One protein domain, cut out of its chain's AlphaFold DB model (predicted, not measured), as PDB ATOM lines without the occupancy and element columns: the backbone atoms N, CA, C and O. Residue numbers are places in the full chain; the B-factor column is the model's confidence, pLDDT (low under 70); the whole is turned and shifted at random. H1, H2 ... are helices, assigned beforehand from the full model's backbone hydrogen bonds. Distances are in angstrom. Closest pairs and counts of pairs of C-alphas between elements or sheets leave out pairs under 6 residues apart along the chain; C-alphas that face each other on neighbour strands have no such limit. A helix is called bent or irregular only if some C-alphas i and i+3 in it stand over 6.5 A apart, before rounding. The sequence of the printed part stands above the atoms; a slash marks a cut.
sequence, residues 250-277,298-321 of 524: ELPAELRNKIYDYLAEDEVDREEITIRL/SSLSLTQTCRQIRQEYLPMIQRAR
ATOM      1  N   GLU A 250      -9.247   9.074 -43.243       92.75
ATOM      2  CA  GLU A 250      -8.177   8.310 -43.900       92.75
ATOM      3  C   GLU A 250      -8.517   6.817 -44.026       92.75
ATOM      4  O   GLU A 250      -7.810   6.073 -44.706       92.75
ATOM      5  N   LEU A 251      -9.591   6.352 -43.376       92.62
ATOM      6  CA  LEU A 251     -10.087   4.991 -43.567       92.62
ATOM      7  C   LEU A 251     -10.606   4.823 -45.003       92.62
ATOM      8  O   LEU A 251     -11.246   5.742 -45.509       92.62
ATOM      9  N   PRO A 252     -10.407   3.665 -45.658       94.62
ATOM     10  CA  PRO A 252     -11.063   3.349 -46.925       94.62
ATOM     11  C   PRO A 252     -12.585   3.523 -46.857       94.62
ATOM     12  O   PRO A 252     -13.198   3.272 -45.816       94.62
ATOM     13  N   ALA A 253     -13.200   3.908 -47.980       92.44
ATOM     14  CA  ALA A 253     -14.642   4.161 -48.062       92.44
ATOM     15  C   ALA A 253     -15.483   2.961 -47.592       92.44
ATOM     16  O   ALA A 253     -16.472   3.144 -46.896       92.44
ATOM     17  N   GLU A 254     -15.040   1.735 -47.874       94.50
ATOM     18  CA  GLU A 254     -15.691   0.496 -47.427       94.50
ATOM     19  C   GLU A 254     -15.799   0.397 -45.898       94.50
ATOM     20  O   GLU A 254     -16.834  -0.008 -45.371       94.50
ATOM     21  N   LEU A 255     -14.747   0.788 -45.167       94.94
ATOM     22  CA  LEU A 255     -14.764   0.784 -43.703       94.94
ATOM     23  C   LEU A 255     -15.630   1.915 -43.156       94.94
ATOM     24  O   LEU A 255     -16.331   1.708 -42.169       94.94
ATOM     25  N   ARG A 256     -15.616   3.089 -43.800       93.88
ATOM     26  CA  ARG A 256     -16.508   4.194 -43.421       93.88
ATOM     27  C   ARG A 256     -17.971   3.806 -43.609       93.88
ATOM     28  O   ARG A 256     -18.740   3.987 -42.677       93.88
ATOM     29  N   ASN A 257     -18.318   3.188 -44.739       91.81
ATOM     30  CA  ASN A 257     -19.667   2.696 -45.013       91.81
ATOM     31  C   ASN A 257     -20.114   1.667 -43.975       91.81
ATOM     32  O   ASN A 257     -21.179   1.839 -43.407       91.81
ATOM     33  N   LYS A 258     -19.265   0.694 -43.612       93.50
ATOM     34  CA  LYS A 258     -19.582  -0.251 -42.524       93.50
ATOM     35  C   LYS A 258     -19.835   0.439 -41.182       93.50
ATOM     36  O   LYS A 258     -20.703   0.019 -40.425       93.50
ATOM     37  N   ILE A 259     -19.071   1.488 -40.868       92.44
ATOM     38  CA  ILE A 259     -19.293   2.282 -39.653       92.44
ATOM     39  C   ILE A 259     -20.616   3.049 -39.760       92.44
ATOM     40  O   ILE A 259     -21.365   3.105 -38.791       92.44
ATOM     41  N   TYR A 260     -20.928   3.617 -40.923       93.88
ATOM     42  CA  TYR A 260     -22.196   4.296 -41.169       93.88
ATOM     43  C   TYR A 260     -23.397   3.353 -41.092       93.88
ATOM     44  O   TYR A 260     -24.395   3.747 -40.499       93.88
ATOM     45  N   ASP A 261     -23.294   2.136 -41.629       91.31
ATOM     46  CA  ASP A 261     -24.325   1.098 -41.537       91.31
ATOM     47  C   ASP A 261     -24.615   0.789 -40.067       91.31
ATOM     48  O   ASP A 261     -25.750   0.924 -39.624       91.31
ATOM     49  N   TYR A 262     -23.570   0.529 -39.275       91.81
ATOM     50  CA  TYR A 262     -23.701   0.287 -37.836       91.81
ATOM     51  C   TYR A 262     -24.353   1.463 -37.089       91.81
ATOM     52  O   TYR A 262     -25.195   1.276 -36.212       91.81
ATOM     53  N   LEU A 263     -23.990   2.701 -37.440       90.00
ATOM     54  CA  LEU A 263     -24.601   3.895 -36.850       90.00
ATOM     55  C   LEU A 263     -26.049   4.110 -37.313       90.00
ATOM     56  O   LEU A 263     -26.828   4.725 -36.591       90.00
ATOM     57  N   ALA A 264     -26.398   3.692 -38.530       88.69
ATOM     58  CA  ALA A 264     -27.751   3.788 -39.059       88.69
ATOM     59  C   ALA A 264     -28.666   2.723 -38.440       88.69
ATOM     60  O   ALA A 264     -29.792   3.059 -38.091       88.69
ATOM     61  N   GLU A 265     -28.179   1.495 -38.240       88.12
ATOM     62  CA  GLU A 265     -28.888   0.414 -37.535       88.12
ATOM     63  C   GLU A 265     -29.303   0.841 -36.119       88.12
ATOM     64  O   GLU A 265     -30.469   0.706 -35.758       88.12
ATOM     65  N   ASP A 266     -28.398   1.465 -35.357       85.38
ATOM     66  CA  ASP A 266     -28.711   1.991 -34.017       85.38
ATOM     67  C   ASP A 266     -29.769   3.114 -34.061       85.38
ATOM     68  O   ASP A 266     -30.559   3.268 -33.134       85.38
ATOM     69  N   GLU A 267     -29.839   3.903 -35.139       83.50
ATOM     70  CA  GLU A 267     -30.905   4.902 -35.308       83.50
ATOM     71  C   GLU A 267     -32.240   4.269 -35.725       83.50
ATOM     72  O   GLU A 267     -33.283   4.795 -35.329       83.50
ATOM     73  N   VAL A 268     -32.220   3.153 -36.469       81.31
ATOM     74  CA  VAL A 268     -33.423   2.353 -36.737       81.31
ATOM     75  C   VAL A 268     -33.925   1.779 -35.426       81.31
ATOM     76  O   VAL A 268     -35.025   2.118 -35.048       81.31
ATOM     77  N   ASP A 269     -33.129   1.045 -34.649       79.25
ATOM     78  CA  ASP A 269     -33.585   0.426 -33.387       79.25
ATOM     79  C   ASP A 269     -34.148   1.433 -32.363       79.25
ATOM     80  O   ASP A 269     -34.933   1.091 -31.473       79.25
ATOM     81  N   ARG A 270     -33.792   2.711 -32.510       73.94
ATOM     82  CA  ARG A 270     -34.353   3.838 -31.761       73.94
ATOM     83  C   ARG A 270     -35.662   4.369 -32.360       73.94
ATOM     84  O   ARG A 270     -35.964   5.534 -32.105       73.94
ATOM     85  N   GLU A 271     -36.445   3.560 -33.091       59.31
ATOM     86  CA  GLU A 271     -37.677   3.935 -33.831       59.31
ATOM     87  C   GLU A 271     -38.634   4.842 -33.033       59.31
ATOM     88  O   GLU A 271     -39.361   5.658 -33.601       59.31
ATOM     89  N   GLU A 272     -38.609   4.771 -31.701       60.75
ATOM     90  CA  GLU A 272     -39.427   5.604 -30.817       60.75
ATOM     91  C   GLU A 272     -38.995   7.091 -30.763       60.75
ATOM     92  O   GLU A 272     -39.776   7.966 -30.378       60.75
ATOM     93  N   ILE A 273     -37.768   7.430 -31.176       63.56
ATOM     94  CA  ILE A 273     -37.221   8.794 -31.135       63.56
ATOM     95  C   ILE A 273     -37.452   9.498 -32.474       63.56
ATOM     96  O   ILE A 273     -36.522   9.867 -33.205       63.56
ATOM     97  N   THR A 274     -38.717   9.773 -32.765       65.19
ATOM     98  CA  THR A 274     -39.053  10.738 -33.809       65.19
ATOM     99  C   THR A 274     -38.538  12.125 -33.424       65.19
ATOM    100  O   THR A 274     -38.881  12.691 -32.377       65.19
ATOM    101  N   ILE A 275     -37.682  12.704 -34.273       70.38
ATOM    102  CA  ILE A 275     -37.200  14.072 -34.064       70.38
ATOM    103  C   ILE A 275     -38.352  15.002 -34.366       70.38
ATOM    104  O   ILE A 275     -38.714  15.204 -35.520       70.38
ATOM    105  N   ARG A 276     -38.889  15.613 -33.315       72.19
ATOM    106  CA  ARG A 276     -39.777  16.755 -33.469       72.19
ATOM    107  C   ARG A 276     -38.929  17.992 -33.726       72.19
ATOM    108  O   ARG A 276     -38.312  18.525 -32.796       72.19
ATOM    109  N   LEU A 277     -38.921  18.460 -34.970       70.06
ATOM    110  CA  LEU A 277     -38.341  19.758 -35.292       70.06
ATOM    111  C   LEU A 277     -39.173  20.838 -34.596       70.06
ATOM    112  O   LEU A 277     -40.391  20.917 -34.746       70.06
ATOM    113  N   SER A 298     -27.107  10.832 -30.337       67.19
ATOM    114  CA  SER A 298     -27.396  10.729 -31.779       67.19
ATOM    115  C   SER A 298     -26.132  10.952 -32.607       67.19
ATOM    116  O   SER A 298     -25.429  11.960 -32.429       67.19
ATOM    117  N   SER A 299     -25.906  10.080 -33.585       75.06
ATOM    118  CA  SER A 299     -24.814  10.192 -34.560       75.06
ATOM    119  C   SER A 299     -24.920  11.453 -35.437       75.06
ATOM    120  O   SER A 299     -23.963  11.825 -36.111       75.06
ATOM    121  N   LEU A 300     -26.040  12.187 -35.379       71.50
ATOM    122  CA  LEU A 300     -26.276  13.443 -36.105       71.50
ATOM    123  C   LEU A 300     -25.193  14.500 -35.896       71.50
ATOM    124  O   LEU A 300     -24.949  15.302 -36.797       71.50
ATOM    125  N   SER A 301     -24.520  14.514 -34.746       74.88
ATOM    126  CA  SER A 301     -23.390  15.427 -34.529       74.88
ATOM    127  C   SER A 301     -22.267  15.226 -35.559       74.88
ATOM    128  O   SER A 301     -21.621  16.199 -35.948       74.88
ATOM    129  N   LEU A 302     -22.105  14.010 -36.097       76.19
ATOM    130  CA  LEU A 302     -21.158  13.700 -37.173       76.19
ATOM    131  C   LEU A 302     -21.506  14.432 -38.474       76.19
ATOM    132  O   LEU A 302     -20.613  14.871 -39.197       76.19
ATOM    133  N   THR A 303     -22.796  14.658 -38.743       75.56
ATOM    134  CA  THR A 303     -23.227  15.442 -39.914       75.56
ATOM    135  C   THR A 303     -22.887  16.930 -39.780       75.56
ATOM    136  O   THR A 303     -22.866  17.652 -40.779       75.56
ATOM    137  N   GLN A 304     -22.578  17.424 -38.576       77.25
ATOM    138  CA  GLN A 304     -22.255  18.836 -38.346       77.25
ATOM    139  C   GLN A 304     -20.769  19.156 -38.553       77.25
ATOM    140  O   GLN A 304     -20.447  20.302 -38.862       77.25
ATOM    141  N   THR A 305     -19.867  18.179 -38.422       73.06
ATOM    142  CA  THR A 305     -18.418  18.434 -38.327       73.06
ATOM    143  C   THR A 305     -17.681  18.383 -39.662       73.06
ATOM    144  O   THR A 305     -16.809  19.219 -39.894       73.06
ATOM    145  N   CYS A 306     -18.020  17.447 -40.555       82.06
ATOM    146  CA  CYS A 306     -17.290  17.238 -41.808       82.06
ATOM    147  C   CYS A 306     -18.221  17.204 -43.029       82.06
ATOM    148  O   CYS A 306     -19.222  16.489 -43.045       82.06
ATOM    149  N   ARG A 307     -17.861  17.952 -44.085       87.75
ATOM    150  CA  ARG A 307     -18.602  17.980 -45.361       87.75
ATOM    151  C   ARG A 307     -18.642  16.603 -46.025       87.75
ATOM    152  O   ARG A 307     -19.693  16.223 -46.524       87.75
ATOM    153  N   GLN A 308     -17.530  15.869 -45.997       89.31
ATOM    154  CA  GLN A 308     -17.437  14.539 -46.598       89.31
ATOM    155  C   GLN A 308     -18.325  13.531 -45.866       89.31
ATOM    156  O   GLN A 308     -19.139  12.871 -46.500       89.31
ATOM    157  N   ILE A 309     -18.248  13.483 -44.529       88.88
ATOM    158  CA  ILE A 309     -19.120  12.611 -43.723       88.88
ATOM    159  C   ILE A 309     -20.582  12.939 -43.999       88.88
ATOM    160  O   ILE A 309     -21.387  12.040 -44.161       88.88
ATOM    161  N   ARG A 310     -20.937  14.222 -44.110       88.38
ATOM    162  CA  ARG A 310     -22.302  14.617 -44.465       88.38
ATOM    163  C   ARG A 310     -22.720  14.081 -45.836       88.38
ATOM    164  O   ARG A 310     -23.827  13.586 -45.948       88.38
ATOM    165  N   GLN A 311     -21.872  14.174 -46.857       88.94
ATOM    166  CA  GLN A 311     -22.197  13.674 -48.199       88.94
ATOM    167  C   GLN A 311     -22.374  12.150 -48.236       88.94
ATOM    168  O   GLN A 311     -23.246  11.668 -48.947       88.94
ATOM    169  N   GLU A 312     -21.579  11.412 -47.460       90.50
ATOM    170  CA  GLU A 312     -21.636   9.946 -47.412       90.50
ATOM    171  C   GLU A 312     -22.765   9.439 -46.492       90.50
ATOM    172  O   GLU A 312     -23.541   8.569 -46.874       90.50
ATOM    173  N   TYR A 313     -22.889  10.004 -45.287       90.25
ATOM    174  CA  TYR A 313     -23.745   9.482 -44.217       90.25
ATOM    175  C   TYR A 313     -25.167  10.058 -44.203       90.25
ATOM    176  O   TYR A 313     -26.101   9.381 -43.773       90.25
ATOM    177  N   LEU A 314     -25.372  11.302 -44.660       87.69
ATOM    178  CA  LEU A 314     -26.691  11.947 -44.595       87.69
ATOM    179  C   LEU A 314     -27.779  11.172 -45.364       87.69
ATOM    180  O   LEU A 314     -28.844  10.976 -44.784       87.69
ATOM    181  N   PRO A 315     -27.545  10.662 -46.590       88.56
ATOM    182  CA  PRO A 315     -28.566   9.881 -47.288       88.56
ATOM    183  C   PRO A 315     -28.949   8.603 -46.528       88.56
ATOM    184  O   PRO A 315     -30.116   8.223 -46.493       88.56
ATOM    185  N   MET A 316     -27.982   7.955 -45.868       90.06
ATOM    186  CA  MET A 316     -28.226   6.748 -45.070       90.06
ATOM    187  C   MET A 316     -29.088   7.065 -43.848       90.06
ATOM    188  O   MET A 316     -30.070   6.372 -43.590       90.06
ATOM    189  N   ILE A 317     -28.780   8.155 -43.137       89.06
ATOM    190  CA  ILE A 317     -29.551   8.551 -41.955       89.06
ATOM    191  C   ILE A 317     -30.967   9.018 -42.323       89.06
ATOM    192  O   ILE A 317     -31.907   8.735 -41.586       89.06
ATOM    193  N   GLN A 318     -31.141   9.694 -43.465       87.50
ATOM    194  CA  GLN A 318     -32.453  10.126 -43.966       87.50
ATOM    195  C   GLN A 318     -33.344   8.937 -44.353       87.50
ATOM    196  O   GLN A 318     -34.559   8.998 -44.164       87.50
ATOM    197  N   ARG A 319     -32.752   7.845 -44.857       89.00
ATOM    198  CA  ARG A 319     -33.463   6.585 -45.132       89.00
ATOM    199  C   ARG A 319     -33.783   5.806 -43.865       89.00
ATOM    200  O   ARG A 319     -34.872   5.262 -43.756       89.00
ATOM    201  N   ALA A 320     -32.853   5.748 -42.918       88.88
ATOM    202  CA  ALA A 320     -33.044   5.013 -41.672       88.88
ATOM    203  C   ALA A 320     -34.090   5.678 -40.764       88.88
ATOM    204  O   ALA A 320     -34.875   5.000 -40.107       88.88
ATOM    205  N   ARG A 321     -34.120   7.014 -40.735       87.81
ATOM    206  CA  ARG A 321     -34.871   7.766 -39.734       87.81
ATOM    207  C   ARG A 321     -36.115   8.436 -40.292       87.81
ATOM    208  O   ARG A 321     -36.078   9.069 -41.339       87.81
TER     209      ARG A 321
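What this domain is: This is residues 250 to 277 and 298 to 321 of the 524 residues of an uncharacterized protein of Trematosphaeria pertusa (UniProt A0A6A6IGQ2). One long helix, H1, makes the long axis of this domain, and a second long helix, H3, slants over it so that the two close toward their last residues as a V. The short helix H2 packs on H3 alone, with residues 309 to 314 of H3, and the two make a helical hairpin, while residues 270 to 277 form a link that runs from the end of H1 to a cut. The printed part has 52 residues, of which 37 are in three named helices, in the order H1, H2, H3, with no named strand; the class is all helix. The whole is compact, with a radius of gyration of the C-alphas of 11.1 A, yet its outline is elongated, spanning 34 by 19 by 15 A.

How they stand to each other: Start with H1, residues 253 to 269, and compare it with H3, residues 307 to 320. They touch, with 12 pairs of C-alphas within 8 A; look for the closest at Val 268 and Ala 320, 5.6 A apart. They run the same way at a steep tilt of 38 degrees, and their centres are 10.1 A apart. Next find H2, residues 300 to 305, which touches H3; the closest C-alphas are those of Thr 303 and Arg 310, 4.7 A apart. H2 and H3 form a hairpin and run opposite ways at a shallow tilt of 14 degrees. H1 and H2 are apart. In H1 each O i to N i+4 pair is within hydrogen-bond range; in H3 8 of 10 are, and in H2 0 of 2, beside 3 of 3 O i to N i+3 pairs.

Where its parts are: Find C-alpha 253 at (-14.642, 4.161, -48.062); from there H1 runs 24.3 A through 17 residues to C-alpha 269 at (-33.585, 0.426, -33.387). Past the cut, H2 goes from Leu 300 to Thr 305, 9.6 A. H3 goes from Arg 307 to Ala 320, 19.8 A, and its last C-alpha stands at (-33.044, 5.013, -41.672). H3 is irregular, but only just: C-alphas 312 and 315 are 6.9 A apart, and its line is a rough one.

The domain as a whole: The two C-alphas farthest apart, those of Pro 252 and Arg 276, are 34.4 A from each other. Residues 278 to 297 are not printed, and C-alphas 277 and 298 are 14.6 A apart across this cut, which falls in the link from H1 to H2. The link from H2 to H3 is tight, with 1 residue. The mean pLDDT of the printed part is 83.6; look for values under 70 at residues 271 to 274 and at residue 298.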